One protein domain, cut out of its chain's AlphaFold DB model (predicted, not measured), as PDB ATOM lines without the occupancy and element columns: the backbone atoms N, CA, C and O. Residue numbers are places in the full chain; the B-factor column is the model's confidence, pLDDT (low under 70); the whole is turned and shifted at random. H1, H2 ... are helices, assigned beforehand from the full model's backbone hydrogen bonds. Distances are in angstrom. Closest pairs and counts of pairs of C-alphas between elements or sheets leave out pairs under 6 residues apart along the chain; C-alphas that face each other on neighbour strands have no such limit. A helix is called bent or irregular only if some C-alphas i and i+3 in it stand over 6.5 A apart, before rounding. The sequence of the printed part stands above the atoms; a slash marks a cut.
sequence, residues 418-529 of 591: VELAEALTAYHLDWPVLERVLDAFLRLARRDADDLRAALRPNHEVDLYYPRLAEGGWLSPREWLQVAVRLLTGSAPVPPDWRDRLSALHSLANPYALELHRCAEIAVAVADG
ATOM      1  N   VAL A 418     130.261  96.155  84.454       84.75
ATOM      2  CA  VAL A 418     131.408  95.232  84.537       84.75
ATOM      3  C   VAL A 418     130.973  93.764  84.610       84.75
ATOM      4  O   VAL A 418     131.502  92.933  83.881       84.75
ATOM      5  N   GLU A 419     129.937  93.461  85.392       86.25
ATOM      6  CA  GLU A 419     129.369  92.109  85.506       86.25
ATOM      7  C   GLU A 419     128.746  91.653  84.176       86.25
ATOM      8  O   GLU A 419     128.813  90.479  83.816       86.25
ATOM      9  N   LEU A 420     128.156  92.581  83.413       87.19
ATOM     10  CA  LEU A 420     127.660  92.297  82.066       87.19
ATOM     11  C   LEU A 420     128.812  92.026  81.090       87.19
ATOM     12  O   LEU A 420     128.724  91.104  80.280       87.19
ATOM     13  N   ALA A 421     129.893  92.800  81.178       84.12
ATOM     14  CA  ALA A 421     131.081  92.610  80.358       84.12
ATOM     15  C   ALA A 421     131.717  91.225  80.604       84.12
ATOM     16  O   ALA A 421     132.083  90.552  79.645       84.12
ATOM     17  N   GLU A 422     131.771  90.771  81.859       82.62
ATOM     18  CA  GLU A 422     132.203  89.419  82.248       82.62
ATOM     19  C   GLU A 422     131.228  88.327  81.780       82.62
ATOM     20  O   GLU A 422     131.637  87.290  81.264       82.62
ATOM     21  N   ALA A 423     129.917  88.547  81.899       83.56
ATOM     22  CA  ALA A 423     128.929  87.570  81.442       83.56
ATOM     23  C   ALA A 423     128.971  87.356  79.916       83.56
ATOM     24  O   ALA A 423     128.724  86.247  79.444       83.56
ATOM     25  N   LEU A 424     129.326  88.388  79.142       80.25
ATOM     26  CA  LEU A 424     129.501  88.308  77.687       80.25
ATOM     27  C   LEU A 424     130.754  87.522  77.259       80.25
ATOM     28  O   LEU A 424     130.818  87.070  76.112       80.25
ATOM     29  N   THR A 425     131.741  87.340  78.146       73.38
ATOM     30  CA  THR A 425     132.942  86.531  77.870       73.38
ATOM     31  C   THR A 425     132.785  85.064  78.275       73.38
ATOM     32  O   THR A 425     133.622  84.238  77.899       73.38
ATOM     33  N   ALA A 426     131.698  84.711  78.972       71.94
ATOM     34  CA  ALA A 426     131.402  83.341  79.372       71.94
ATOM     35  C   ALA A 426     131.296  82.393  78.161       71.94
ATOM     36  O   ALA A 426     130.731  82.720  77.116       71.94
ATOM     37  N   TYR A 427     131.844  81.182  78.312       56.84
ATOM     38  CA  TYR A 427     131.923  80.195  77.228       56.84
ATOM     39  C   TYR A 427     130.556  79.579  76.870       56.84
ATOM     40  O   TYR A 427     130.335  79.209  75.717       56.84
ATOM     41  N   HIS A 428     129.623  79.527  77.828       66.88
ATOM     42  CA  HIS A 428     128.277  78.977  77.655       66.88
ATOM     43  C   HIS A 428     127.206  80.004  78.044       66.88
ATOM     44  O   HIS A 428     127.117  80.418  79.199       66.88
ATOM     45  N   LEU A 429     126.388  80.399  77.065       70.62
ATOM     46  CA  LEU A 429     125.191  81.222  77.248       70.62
ATOM     47  C   LEU A 429     123.953  80.332  77.106       70.62
ATOM     48  O   LEU A 429     123.244  80.403  76.106       70.62
ATOM     49  N   ASP A 430     123.716  79.469  78.091       74.50
ATOM     50  CA  ASP A 430     122.476  78.690  78.151       74.50
ATOM     51  C   ASP A 430     121.275  79.632  78.323       74.50
ATOM     52  O   ASP A 430     121.427  80.742  78.842       74.50
ATOM     53  N   TRP A 431     120.073  79.192  77.939       77.19
ATOM     54  CA  TRP A 431     118.866  80.036  77.901       77.19
ATOM     55  C   TRP A 431     118.684  80.974  79.118       77.19
ATOM     56  O   TRP A 431     118.547  82.180  78.912       77.19
ATOM     57  N   PRO A 432     118.764  80.517  80.390       79.69
ATOM     58  CA  PRO A 432     118.597  81.411  81.543       79.69
ATOM     59  C   PRO A 432     119.693  82.483  81.661       79.69
ATOM     60  O   PRO A 432     119.438  83.595  82.123       79.69
ATOM     61  N   VAL A 433     120.921  82.153  81.257       83.06
ATOM     62  CA  VAL A 433     122.060  83.078  81.271       83.06
ATOM     63  C   VAL A 433     121.920  84.088  80.138       83.06
ATOM     64  O   VAL A 433     122.114  85.281  80.372       83.06
ATOM     65  N   LEU A 434     121.528  83.631  78.947       85.62
ATOM     66  CA  LEU A 434     121.281  84.483  77.790       85.62
ATOM     67  C   LEU A 434     120.186  85.512  78.086       85.62
ATOM     68  O   LEU A 434     120.413  86.705  77.914       85.62
ATOM     69  N   GLU A 435     119.037  85.082  78.610       85.31
ATOM     70  CA  GLU A 435     117.938  85.983  78.983       85.31
ATOM     71  C   GLU A 435     118.382  87.047  79.992       85.31
ATOM     72  O   GLU A 435     118.057  88.229  79.853       85.31
ATOM     73  N   ARG A 436     119.189  86.644  80.980       87.31
ATOM     74  CA  ARG A 436     119.746  87.557  81.978       87.31
ATOM     75  C   ARG A 436     120.704  88.581  81.359       87.31
ATOM     76  O   ARG A 436     120.687  89.743  81.761       87.31
ATOM     77  N   VAL A 437     121.524  88.167  80.394       89.38
ATOM     78  CA  VAL A 437     122.444  89.047  79.657       89.38
ATOM     79  C   VAL A 437     121.670  90.032  78.779       89.38
ATOM     80  O   VAL A 437     121.980  91.222  78.800       89.38
ATOM     81  N   LEU A 438     120.639  89.577  78.060       88.62
ATOM     82  CA  LEU A 438     119.816  90.431  77.196       88.62
ATOM     83  C   LEU A 438     119.044  91.490  78.007       88.62
ATOM     84  O   LEU A 438     119.026  92.664  77.628       88.62
ATOM     85  N   ASP A 439     118.440  91.107  79.139       87.69
ATOM     86  CA  ASP A 439     117.746  92.043  80.036       87.69
ATOM     87  C   ASP A 439     118.710  93.092  80.613       87.69
ATOM     88  O   ASP A 439     118.437  94.295  80.544       87.69
ATOM     89  N   ALA A 440     119.870  92.658  81.111       88.88
ATOM     90  CA  ALA A 440     120.885  93.553  81.656       88.88
ATOM     91  C   ALA A 440     121.446  94.514  80.604       88.88
ATOM     92  O   ALA A 440     121.574  95.707  80.879       88.88
ATOM     93  N   PHE A 441     121.711  94.027  79.388       89.38
ATOM     94  CA  PHE A 441     122.173  94.849  78.272       89.38
ATOM     95  C   PHE A 441     121.188  95.981  77.973       89.38
ATOM     96  O   PHE A 441     121.587  97.141  77.907       89.38
ATOM     97  N   LEU A 442     119.888  95.682  77.882       88.69
ATOM     98  CA  LEU A 442     118.859  96.693  77.624       88.69
ATOM     99  C   LEU A 442     118.695  97.694  78.774       88.69
ATOM    100  O   LEU A 442     118.538  98.894  78.531       88.69
ATOM    101  N   ARG A 443     118.705  97.220  80.027       86.44
ATOM    102  CA  ARG A 443     118.561  98.090  81.207       86.44
ATOM    103  C   ARG A 443     119.746  99.035  81.350       86.44
ATOM    104  O   ARG A 443     119.537 100.232  81.536       86.44
ATOM    105  N   LEU A 444     120.965  98.512  81.229       88.50
ATOM    106  CA  LEU A 444     122.197  99.283  81.380       88.50
ATOM    107  C   LEU A 444     122.426 100.225  80.198       88.50
ATOM    108  O   LEU A 444     122.789 101.375  80.419       88.50
ATOM    109  N   ALA A 445     122.108  99.812  78.966       85.88
ATOM    110  CA  ALA A 445     122.219 100.686  77.796       85.88
ATOM    111  C   ALA A 445     121.282 101.900  77.861       85.88
ATOM    112  O   ALA A 445     121.535 102.906  77.204       85.88
ATOM    113  N   ARG A 446     120.204 101.821  78.651       81.81
ATOM    114  CA  ARG A 446     119.279 102.940  78.868       81.81
ATOM    115  C   ARG A 446     119.630 103.781  80.086       81.81
ATOM    116  O   ARG A 446     119.494 104.998  80.032       81.81
ATOM    117  N   ARG A 447     119.976 103.128  81.194       83.69
ATOM    118  CA  ARG A 447     120.196 103.786  82.482       83.69
ATOM    119  C   ARG A 447     121.577 104.435  82.556       83.69
ATOM    120  O   ARG A 447     121.662 105.588  82.951       83.69
ATOM    121  N   ASP A 448     122.605 103.708  82.120       83.75
ATOM    122  CA  ASP A 448     124.020 104.018  82.349       83.75
ATOM    123  C   ASP A 448     124.826 103.794  81.050       83.75
ATOM    124  O   ASP A 448     125.804 103.048  81.005       83.75
ATOM    125  N   ALA A 449     124.367 104.395  79.944       81.88
ATOM    126  CA  ALA A 449     124.870 104.112  78.595       81.88
ATOM    127  C   ALA A 449     126.380 104.365  78.432       81.88
ATOM    128  O   ALA A 449     127.066 103.598  77.754       81.88
ATOM    129  N   ASP A 450     126.904 105.428  79.042       85.56
ATOM    130  CA  ASP A 450     128.317 105.800  78.926       85.56
ATOM    131  C   ASP A 450     129.224 104.882  79.751       85.56
ATOM    132  O   ASP A 450     130.253 104.427  79.244       85.56
ATOM    133  N   ASP A 451     128.794 104.512  80.959       85.94
ATOM    134  CA  ASP A 451     129.485 103.529  81.798       85.94
ATOM    135  C   ASP A 451     129.458 102.138  81.158       85.94
ATOM    136  O   ASP A 451     130.457 101.416  81.180       85.94
ATOM    137  N   LEU A 452     128.346 101.775  80.508       87.50
ATOM    138  CA  LEU A 452     128.252 100.545  79.730       87.50
ATOM    139  C   LEU A 452     129.230 100.538  78.553       87.50
ATOM    140  O   LEU A 452     129.964  99.567  78.371       87.50
ATOM    141  N   ARG A 453     129.299 101.627  77.779       87.19
ATOM    142  CA  ARG A 453     130.278 101.747  76.686       87.19
ATOM    143  C   ARG A 453     131.710 101.666  77.197       87.19
ATOM    144  O   ARG A 453     132.543 101.054  76.534       87.19
ATOM    145  N   ALA A 454     132.007 102.283  78.339       86.00
ATOM    146  CA  ALA A 454     133.332 102.254  78.945       86.00
ATOM    147  C   ALA A 454     133.717 100.845  79.426       86.00
ATOM    148  O   ALA A 454     134.839 100.420  79.172       86.00
ATOM    149  N   ALA A 455     132.791 100.111  80.049       86.25
ATOM    150  CA  ALA A 455     133.026  98.751  80.537       86.25
ATOM    151  C   ALA A 455     133.156  97.711  79.414       86.25
ATOM    152  O   ALA A 455     133.896  96.742  79.558       86.25
ATOM    153  N   LEU A 456     132.456  97.902  78.291       83.44
ATOM    154  CA  LEU A 456     132.488  96.968  77.163       83.44
ATOM    155  C   LEU A 456     133.680  97.191  76.219       83.44
ATOM    156  O   LEU A 456     134.078  96.266  75.520       83.44
ATOM    157  N   ARG A 457     134.281  98.387  76.207       77.12
ATOM    158  CA  ARG A 457     135.406  98.742  75.320       77.12
ATOM    159  C   ARG A 457     136.651  97.837  75.467       77.12
ATOM    160  O   ARG A 457     137.174  97.443  74.428       77.12
ATOM    161  N   PRO A 458     137.112  97.462  76.682       66.31
ATOM    162  CA  PRO A 458     138.312  96.636  76.874       66.31
ATOM    163  C   PRO A 458     138.150  95.181  76.415       66.31
ATOM    164  O   PRO A 458     139.110  94.562  75.964       66.31
ATOM    165  N   ASN A 459     136.932  94.631  76.464       56.97
ATOM    166  CA  ASN A 459     136.657  93.234  76.107       56.97
ATOM    167  C   ASN A 459     136.667  92.963  74.586       56.97
ATOM    168  O   ASN A 459     136.316  91.864  74.158       56.97
ATOM    169  N   HIS A 460     137.073  93.943  73.769       55.84
ATOM    170  CA  HIS A 460     137.119  93.847  72.308       55.84
ATOM    171  C   HIS A 460     138.517  93.940  71.688       55.84
ATOM    172  O   HIS A 460     138.619  93.769  70.478       55.84
ATOM    173  N   GLU A 461     139.578  94.148  72.475       44.91
ATOM    174  CA  GLU A 461     140.960  94.013  71.977       44.91
ATOM    175  C   GLU A 461     141.462  92.558  72.008       44.91
ATOM    176  O   GLU A 461     142.428  92.224  71.327       44.91
ATOM    177  N   VAL A 462     140.791  91.657  72.738       44.56
ATOM    178  CA  VAL A 462     141.165  90.232  72.795       44.56
ATOM    179  C   VAL A 462     140.498  89.465  71.652       44.56
ATOM    180  O   VAL A 462     139.566  88.677  71.825       44.56
ATOM    181  N   ASP A 463     141.007  89.732  70.457       50.28
ATOM    182  CA  ASP A 463     140.804  88.972  69.227       50.28
ATOM    183  C   ASP A 463     141.588  87.647  69.322       50.28
ATOM    184  O   ASP A 463     142.691  87.519  68.803       50.28
ATOM    185  N   LEU A 464     141.068  86.652  70.051       41.16
ATOM    186  CA  LEU A 464     141.729  85.336  70.112       41.16
ATOM    187  C   LEU A 464     140.891  84.166  69.613       41.16
ATOM    188  O   LEU A 464     141.439  83.085  69.449       41.16
ATOM    189  N   TYR A 465     139.615  84.350  69.282       44.47
ATOM    190  CA  TYR A 465     138.833  83.289  68.648       44.47
ATOM    191  C   TYR A 465     137.708  83.889  67.802       44.47
ATOM    192  O   TYR A 465     136.710  84.337  68.359       44.47
ATOM    193  N   TYR A 466     137.898  83.878  66.474       49.88
ATOM    194  CA  TYR A 466     136.909  83.630  65.406       49.88
ATOM    195  C   TYR A 466     137.004  84.582  64.190       49.88
ATOM    196  O   TYR A 466     136.470  85.688  64.228       49.88
ATOM    197  N   PRO A 467     137.483  84.082  63.033       46.44
ATOM    198  CA  PRO A 467     137.254  84.677  61.705       46.44
ATOM    199  C   PRO A 467     135.770  84.705  61.253       46.44
ATOM    200  O   PRO A 467     135.449  85.236  60.193       46.44
ATOM    201  N   ARG A 468     134.833  84.148  62.040       52.22
ATOM    202  CA  ARG A 468     133.437  83.857  61.638       52.22
ATOM    203  C   ARG A 468     132.528  85.067  61.435       52.22
ATOM    204  O   ARG A 468     131.473  84.932  60.826       52.22
ATOM    205  N   LEU A 469     132.904  86.260  61.895       53.72
ATOM    206  CA  LEU A 469     132.114  87.452  61.567       53.72
ATOM    207  C   LEU A 469     132.240  87.828  60.082       53.72
ATOM    208  O   LEU A 469     131.380  88.542  59.580       53.72
ATOM    209  N   ALA A 470     133.241  87.326  59.351       53.44
ATOM    210  CA  ALA A 470     133.401  87.609  57.926       53.44
ATOM    211  C   ALA A 470     132.472  86.767  57.027       53.44
ATOM    212  O   ALA A 470     131.991  87.289  56.025       53.44
ATOM    213  N   GLU A 471     132.119  85.535  57.412       54.19
ATOM    214  CA  GLU A 471     131.505  84.546  56.507       54.19
ATOM    215  C   GLU A 471     130.225  83.901  57.072       54.19
ATOM    216  O   GLU A 471     130.122  83.628  58.265       54.19
ATOM    217  N   GLY A 472     129.253  83.615  56.197       63.78
ATOM    218  CA  GLY A 472     128.082  82.784  56.503       63.78
ATOM    219  C   GLY A 472     126.986  83.419  57.379       63.78
ATOM    220  O   GLY A 472     127.047  84.582  57.784       63.78
ATOM    221  N   GLY A 473     125.937  82.628  57.640       65.88
ATOM    222  CA  GLY A 473     124.867  82.968  58.582       65.88
ATOM    223  C   GLY A 473     125.321  82.791  60.033       65.88
ATOM    224  O   GLY A 473     126.072  81.869  60.339       65.88
ATOM    225  N   TRP A 474     124.860  83.664  60.929       75.50
ATOM    226  CA  TRP A 474     125.236  83.627  62.346       75.50
ATOM    227  C   TRP A 474     124.330  82.686  63.127       75.50
ATOM    228  O   TRP A 474     123.135  82.948  63.304       75.50
ATOM    229  N   LEU A 475     124.914  81.578  63.573       74.31
ATOM    230  CA  LEU A 475     124.220  80.477  64.232       74.31
ATOM    231  C   LEU A 475     124.379  80.519  65.756       74.31
ATOM    232  O   LEU A 475     123.871  79.628  66.424       74.31
ATOM    233  N   SER A 476     125.072  81.517  66.314       78.12
ATOM    234  CA  SER A 476     125.267  81.667  67.759       78.12
ATOM    235  C   SER A 476     124.704  82.994  68.291       78.12
ATOM    236  O   SER A 476     124.990  84.050  67.719       78.12
ATOM    237  N   PRO A 477     124.002  83.002  69.447       82.56
ATOM    238  CA  PRO A 477     123.594  84.236  70.133       82.56
ATOM    239  C   PRO A 477     124.759  85.203  70.396       82.56
ATOM    240  O   PRO A 477     124.593  86.423  70.373       82.56
ATOM    241  N   ARG A 478     125.966  84.659  70.596       80.69
ATOM    242  CA  ARG A 478     127.184  85.428  70.863       80.69
ATOM    243  C   ARG A 478     127.590  86.319  69.690       80.69
ATOM    244  O   ARG A 478     128.026  87.440  69.922       80.69
ATOM    245  N   GLU A 479     127.436  85.845  68.455       81.75
ATOM    246  CA  GLU A 479     127.807  86.592  67.243       81.75
ATOM    247  C   GLU A 479     126.940  87.856  67.110       81.75
ATOM    248  O   GLU A 479     127.449  88.963  66.922       81.75
ATOM    249  N   TRP A 480     125.633  87.712  67.344       85.69
ATOM    250  CA  TRP A 480     124.678  88.822  67.363       85.69
ATOM    251  C   TRP A 480     124.926  89.804  68.516       85.69
ATOM    252  O   TRP A 480     124.904  91.019  68.309       85.69
ATOM    253  N   LEU A 481     125.212  89.299  69.720       86.06
ATOM    254  CA  LEU A 481     125.551  90.135  70.875       86.06
ATOM    255  C   LEU A 481     126.849  90.921  70.657       86.06
ATOM    256  O   LEU A 481     126.899  92.105  70.972       86.06
ATOM    257  N   GLN A 482     127.881  90.314  70.066       83.19
ATOM    258  CA  GLN A 482     129.128  91.013  69.735       83.19
ATOM    259  C   GLN A 482     128.894  92.176  68.770       83.19
ATOM    260  O   GLN A 482     129.481  93.245  68.935       83.19
ATOM    261  N   VAL A 483     128.011  91.997  67.790       85.06
ATOM    262  CA  VAL A 483     127.640  93.057  66.847       85.06
ATOM    263  C   VAL A 483     126.847  94.156  67.540       85.06
ATOM    264  O   VAL A 483     127.167  95.327  67.347       85.06
ATOM    265  N   ALA A 484     125.902  93.808  68.417       87.50
ATOM    266  CA  ALA A 484     125.206  94.785  69.253       87.50
ATOM    267  C   ALA A 484     126.190  95.613  70.100       87.50
ATOM    268  O   ALA A 484     126.049  96.831  70.185       87.50
ATOM    269  N   VAL A 485     127.223  94.986  70.675       86.31
ATOM    270  CA  VAL A 485     128.245  95.719  71.431       86.31
ATOM    271  C   VAL A 485     129.074  96.626  70.519       86.31
ATOM    272  O   VAL A 485     129.204  97.806  70.831       86.31
ATOM    273  N   ARG A 486     129.577  96.131  69.377       84.88
ATOM    274  CA  ARG A 486     130.363  96.935  68.415       84.88
ATOM    275  C   ARG A 486     129.592  98.157  67.918       84.88
ATOM    276  O   ARG A 486     130.164  99.238  67.809       84.88
ATOM    277  N   LEU A 487     128.296  97.994  67.655       85.69
ATOM    278  CA  LEU A 487     127.401  99.084  67.267       85.69
ATOM    279  C   LEU A 487     127.208 100.098  68.403       85.69
ATOM    280  O   LEU A 487     127.175 101.298  68.149       85.69
ATOM    281  N   LEU A 488     127.109  99.634  69.654       85.44
ATOM    282  CA  LEU A 488     126.913 100.495  70.822       85.44
ATOM    283  C   LEU A 488     128.173 101.293  71.193       85.44
ATOM    284  O   LEU A 488     128.066 102.452  71.610       85.44
ATOM    285  N   THR A 489     129.350 100.669  71.095       83.31
ATOM    286  CA  THR A 489     130.647 101.244  71.493       83.31
ATOM    287  C   THR A 489     131.347 101.994  70.363       83.31
ATOM    288  O   THR A 489     132.212 102.821  70.648       83.31
ATOM    289  N   GLY A 490     131.020 101.689  69.102       77.56
ATOM    290  CA  GLY A 490     131.739 102.185  67.926       77.56
ATOM    291  C   GLY A 490     133.184 101.684  67.838       77.56
ATOM    292  O   GLY A 490     134.002 102.311  67.173       77.56
ATOM    293  N   SER A 491     133.527 100.595  68.536       69.69
ATOM    294  CA  SER A 491     134.919 100.157  68.708       69.69
ATOM    295  C   SER A 491     135.516  99.437  67.495       69.69
ATOM    296  O   SER A 491     136.734  99.336  67.405       69.69
ATOM    297  N   ALA A 492     134.690  98.926  66.575       70.31
ATOM    298  CA  ALA A 492     135.134  98.223  65.371       70.31
ATOM    299  C   ALA A 492     134.059  98.258  64.267       70.31
ATOM    300  O   ALA A 492     132.866  98.323  64.584       70.31
ATOM    301  N   PRO A 493     134.441  98.165  62.977       71.06
ATOM    302  CA  PRO A 493     133.477  98.017  61.894       71.06
ATOM    303  C   PRO A 493     132.713  96.687  62.002       71.06
ATOM    304  O   PRO A 493     133.236  95.663  62.455       71.06
ATOM    305  N   VAL A 494     131.456  96.709  61.558       78.44
ATOM    306  CA  VAL A 494     130.604  95.521  61.399       78.44
ATOM    307  C   VAL A 494     130.464  95.186  59.907       78.44
ATOM    308  O   VAL A 494     130.474  96.112  59.092       78.44
ATOM    309  N   PRO A 495     130.336  93.901  59.523       78.62
ATOM    310  CA  PRO A 495     130.133  93.513  58.125       78.62
ATOM    311  C   PRO A 495     128.902  94.209  57.532       78.62
ATOM    312  O   PRO A 495     127.884  94.253  58.212       78.62
ATOM    313  N   PRO A 496     128.933  94.744  56.302       77.88
ATOM    314  CA  PRO A 496     127.831  95.545  55.752       77.88
ATOM    315  C   PRO A 496     126.524  94.758  55.555       77.88
ATOM    316  O   PRO A 496     125.443  95.343  55.584       77.88
ATOM    317  N   ASP A 497     126.617  93.440  55.392       79.62
ATOM    318  CA  ASP A 497     125.522  92.498  55.146       79.62
ATOM    319  C   ASP A 497     124.936  91.883  56.432       79.62
ATOM    320  O   ASP A 497     124.066  91.017  56.374       79.62
ATOM    321  N   TRP A 498     125.390  92.313  57.614       82.62
ATOM    322  CA  TRP A 498     125.056  91.670  58.889       82.62
ATOM    323  C   TRP A 498     123.549  91.509  59.158       82.62
ATOM    324  O   TRP A 498     123.130  90.532  59.779       82.62
ATOM    325  N   ARG A 499     122.720  92.441  58.668       83.31
ATOM    326  CA  ARG A 499     121.255  92.398  58.824       83.31
ATOM    327  C   ARG A 499     120.612  91.229  58.068       83.31
ATOM    328  O   ARG A 499     119.569  90.738  58.492       83.31
ATOM    329  N   ASP A 500     121.239  90.754  56.993       76.88
ATOM    330  CA  ASP A 500     120.698  89.699  56.133       76.88
ATOM    331  C   ASP A 500     121.054  88.287  56.633       76.88
ATOM    332  O   ASP A 500     120.410  87.306  56.248       76.88
ATOM    333  N   ARG A 501     122.011  88.174  57.564       75.12
ATOM    334  CA  ARG A 501     122.569  86.900  58.058       75.12
ATOM    335  C   ARG A 501     121.614  86.064  58.914       75.12
ATOM    336  O   ARG A 501     121.864  84.879  59.118       75.12
ATOM    337  N   LEU A 502     120.498  86.644  59.362       70.69
ATOM    338  CA  LEU A 502     119.414  85.933  60.054       70.69
ATOM    339  C   LEU A 502     118.530  85.125  59.085       70.69
ATOM    340  O   LEU A 502     117.890  84.152  59.474       70.69
ATOM    341  N   SER A 503     118.510  85.497  57.801       58.59
ATOM    342  CA  SER A 503     117.644  84.886  56.780       58.59
ATOM    343  C   SER A 503     118.091  83.474  56.369       58.59
ATOM    344  O   SER A 503     117.347  82.761  55.700       58.59
ATOM    345  N   ALA A 504     119.281  83.034  56.785       53.97
ATOM    346  CA  ALA A 504     119.812  81.696  56.509       53.97
ATOM    347  C   ALA A 504     119.241  80.590  57.431       53.97
ATOM    348  O   ALA A 504     119.560  79.419  57.253       53.97
ATOM    349  N   LEU A 505     118.383  80.927  58.406       56.12
ATOM    350  CA  LEU A 505     117.985  80.040  59.514       56.12
ATOM    351  C   LEU A 505     116.746  79.155  59.260       56.12
ATOM    352  O   LEU A 505     116.215  78.573  60.205       56.12
ATOM    353  N   HIS A 506     116.288  79.003  58.011       50.56
ATOM    354  CA  HIS A 506     115.067  78.251  57.651       50.56
ATOM    355  C   HIS A 506     115.082  76.747  58.022       50.56
ATOM    356  O   HIS A 506     114.086  76.059  57.804       50.56
ATOM    357  N   SER A 507     116.180  76.249  58.602       50.91
ATOM    358  CA  SER A 507     116.438  74.830  58.874       50.91
ATOM    359  C   SER A 507     116.691  74.495  60.358       50.91
ATOM    360  O   SER A 507     117.049  73.359  60.657       50.91
ATOM    361  N   LEU A 508     116.548  75.440  61.303       53.03
ATOM    362  CA  LEU A 508     116.816  75.200  62.736       53.03
ATOM    363  C   LEU A 508     115.552  74.897  63.558       53.03
ATOM    364  O   LEU A 508     114.465  75.408  63.289       53.03
ATOM    365  N   ALA A 509     115.711  74.088  64.611       52.59
ATOM    366  CA  ALA A 509     114.649  73.766  65.561       52.59
ATOM    367  C   ALA A 509     114.104  75.024  66.277       52.59
ATOM    368  O   ALA A 509     114.854  75.902  66.706       52.59
ATOM    369  N   ASN A 510     112.779  75.059  66.449       63.19
ATOM    370  CA  ASN A 510     111.973  76.215  66.875       63.19
ATOM    371  C   ASN A 510     112.463  76.988  68.139       63.19
ATOM    372  O   ASN A 510     112.443  78.216  68.098       63.19
ATOM    373  N   PRO A 511     112.952  76.361  69.237       64.69
ATOM    374  CA  PRO A 511     113.367  77.126  70.423       64.69
ATOM    375  C   PRO A 511     114.694  77.881  70.243       64.69
ATOM    376  O   PRO A 511     114.818  79.007  70.708       64.69
ATOM    377  N   TYR A 512     115.660  77.314  69.515       74.12
ATOM    378  CA  TYR A 512     116.964  77.955  69.310       74.12
ATOM    379  C   TYR A 512     116.888  79.114  68.306       74.12
ATOM    380  O   TYR A 512     117.568  80.127  68.445       74.12
ATOM    381  N   ALA A 513     115.990  79.016  67.318       73.75
ATOM    382  CA  ALA A 513     115.718  80.117  66.398       73.75
ATOM    383  C   ALA A 513     115.210  81.372  67.135       73.75
ATOM    384  O   ALA A 513     115.600  82.489  66.791       73.75
ATOM    385  N   LEU A 514     114.387  81.205  68.179       77.56
ATOM    386  CA  LEU A 514     113.880  82.315  68.995       77.56
ATOM    387  C   LEU A 514     115.013  83.093  69.687       77.56
ATOM    388  O   LEU A 514     114.983  84.324  69.699       77.56
ATOM    389  N   GLU A 515     116.017  82.399  70.225       82.00
ATOM    390  CA  GLU A 515     117.202  83.012  70.849       82.00
ATOM    391  C   GLU A 515     117.955  83.912  69.868       82.00
ATOM    392  O   GLU A 515     118.248  85.074  70.166       82.00
ATOM    393  N   LEU A 516     118.216  83.388  68.668       83.56
ATOM    394  CA  LEU A 516     118.928  84.104  67.612       83.56
ATOM    395  C   LEU A 516     118.144  85.330  67.138       83.56
ATOM    396  O   LEU A 516     118.711  86.417  67.020       83.56
ATOM    397  N   HIS A 517     116.829  85.187  66.940       80.62
ATOM    398  CA  HIS A 517     115.960  86.299  66.557       80.62
ATOM    399  C   HIS A 517     115.983  87.438  67.581       80.62
ATOM    400  O   HIS A 517     116.051  88.603  67.191       80.62
ATOM    401  N   ARG A 518     115.974  87.123  68.880       82.75
ATOM    402  CA  ARG A 518     116.000  88.135  69.949       82.75
ATOM    403  C   ARG A 518     117.337  88.860  70.023       82.75
ATOM    404  O   ARG A 518     117.363  90.078  70.177       82.75
ATOM    405  N   CYS A 519     118.446  88.143  69.857       87.44
ATOM    406  CA  CYS A 519     119.766  88.775  69.814       87.44
ATOM    407  C   CYS A 519     119.910  89.693  68.591       87.44
ATOM    408  O   CYS A 519     120.428  90.805  68.709       87.44
ATOM    409  N   ALA A 520     119.393  89.268  67.433       86.50
ATOM    410  CA  ALA A 520     119.374  90.080  66.221       86.50
ATOM    411  C   ALA A 520     118.500  91.333  66.360       86.50
ATOM    412  O   ALA A 520     118.905  92.413  65.932       86.50
ATOM    413  N   GLU A 521     117.335  91.219  67.004       84.88
ATOM    414  CA  GLU A 521     116.456  92.356  67.293       84.88
ATOM    415  C   GLU A 521     117.165  93.414  68.146       84.88
ATOM    416  O   GLU A 521     117.096  94.601  67.829       84.88
ATOM    417  N   ILE A 522     117.911  92.999  69.177       86.94
ATOM    418  CA  ILE A 522     118.707  93.930  69.986       86.94
ATOM    419  C   ILE A 522     119.800  94.590  69.143       86.94
ATOM    420  O   ILE A 522     119.949  95.807  69.214       86.94
ATOM    421  N   ALA A 523     120.533  93.836  68.318       87.75
ATOM    422  CA  ALA A 523     121.566  94.406  67.451       87.75
ATOM    423  C   ALA A 523     120.997  95.466  66.486       87.75
ATOM    424  O   ALA A 523     121.568  96.549  66.348       87.75
ATOM    425  N   VAL A 524     119.835  95.202  65.875       86.06
ATOM    426  CA  VAL A 524     119.106  96.171  65.032       86.06
ATOM    427  C   VAL A 524     118.658  97.381  65.840       86.06
ATOM    428  O   VAL A 524     118.894  98.512  65.422       86.06
ATOM    429  N   ALA A 525     118.090  97.170  67.024       84.56
ATOM    430  CA  ALA A 525     117.640  98.260  67.876       84.56
ATOM    431  C   ALA A 525     118.799  99.154  68.356       84.56
ATOM    432  O   ALA A 525     118.616 100.364  68.482       84.56
ATOM    433  N   VAL A 526     119.997  98.598  68.584       86.75
ATOM    434  CA  VAL A 526     121.207  99.390  68.859       86.75
ATOM    435  C   VAL A 526     121.604 100.205  67.628       86.75
ATOM    436  O   VAL A 526     121.802 101.411  67.753       86.75
ATOM    437  N   ALA A 527     121.696  99.573  66.450       86.88
ATOM    438  CA  ALA A 527     122.080 100.248  65.206       86.88
ATOM    439  C   ALA A 527     121.153 101.423  64.865       86.88
ATOM    440  O   ALA A 527     121.610 102.473  64.419       86.88
ATOM    441  N   ASP A 528     119.854 101.236  65.089       84.19
ATOM    442  CA  ASP A 528     118.823 102.203  64.731       84.19
ATOM    443  C   ASP A 528     118.541 103.203  65.873       84.19
ATOM    444  O   ASP A 528     117.726 104.111  65.714       84.19
ATOM    445  N   GLY A 529     119.186 103.051  67.039       83.25
ATOM    446  CA  GLY A 529     118.966 103.904  68.214       83.25
ATOM    447  C   GLY A 529     117.572 103.757  68.841       83.25
ATOM    448  O   GLY A 529     117.064 104.690  69.457       83.25
TER     449      GLY A 529
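Overview. This is residues 418 to 529 of the 591 residues of an uncharacterized protein of Actinomadura sp. BRA 177 (UniProt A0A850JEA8). Three longer helices, H6, H4 and H2, run the same way with their centres in a triangle; H6 and H4 pack side by side, while H2 sits more loosely beside them. The short helices H1 and H5 run back the other way at the two far sides, H1 on H2 and H5 on H6, and H3 packs slantwise on H1 and on the last part of H4. A long link, residues 457 to 476, loops from H3 back to the start of H4. The printed part has 112 residues with six named helices, H1 to H6 in order, and no named strand; the class is all helix. It is compact, with a radius of gyration of the C-alphas of 13.4 A, and rounded, spanning 39 by 29 by 28 A.

Along the chain. The longest helix, H6, takes residues 510 to 527, 26.1 A from first to last C-alpha, and ends with C-alpha 527 at (122.080, 100.248, 65.206). H4 is residues 477 to 489, 18.5 A, beginning with C-alpha 477 at (123.594, 84.236, 70.133). H2 is residues 431 to 447, 24.2 A. H1 is residues 418 to 423, with C-alpha 418 at (131.408, 95.232, 84.537). H3 is residues 449 to 456, and H5 residues 498 to 504. H5 is only just irregular: C-alphas 499 and 502 are 6.8 A apart.

Arrangement. H6 and H4 touch, closest at the C-alphas of Ala 523 and Ala 484, 4.1 A apart, at a shallow tilt of 8 degrees, the same way. H6 and H2 are close but not clearly touching, the closest C-alphas being those of Cys 519 and Leu 438, 7.6 A apart. H2 and H4 are near each other, with 9 pairs of C-alphas within 10 A. H5 and H6 form a helical hairpin; Leu 502 and His 517 have the closest C-alphas, 7.4 A apart. H1 and H2 form another, with the C-alphas of Leu 420 and Val 437 closest, 6.6 A apart, at a shallow tilt of 25 degrees. H3 touches H1, the C-alphas of Ala 455 and Val 418 being closest at 5.6 A, at a steep tilt of 55 degrees. H3 also touches H4, there with residues 485 to 489 of H4 alone; the C-alphas of Arg 453 and Thr 489 are closest, 5.2 A apart. H1 and H6 are apart, and so are H3 and H5. Every O i to N i+4 pair is within hydrogen-bond range in H1, H2, H3 and H4; in H6 it is 12 of 14, and in H5 0 of 3, beside 2 of 4 O i to N i+3 pairs.

Size, cuts and confidence. The two C-alphas farthest apart, those of Asp 451 and Ser 507, are 39.0 A apart. The printed part has no cut. The link from H3 to H4 is long, with 20 residues. The mean pLDDT of the printed part is 75.6; residues 427 to 428, 458 to 473, 491 and 503 to 511 are under 70.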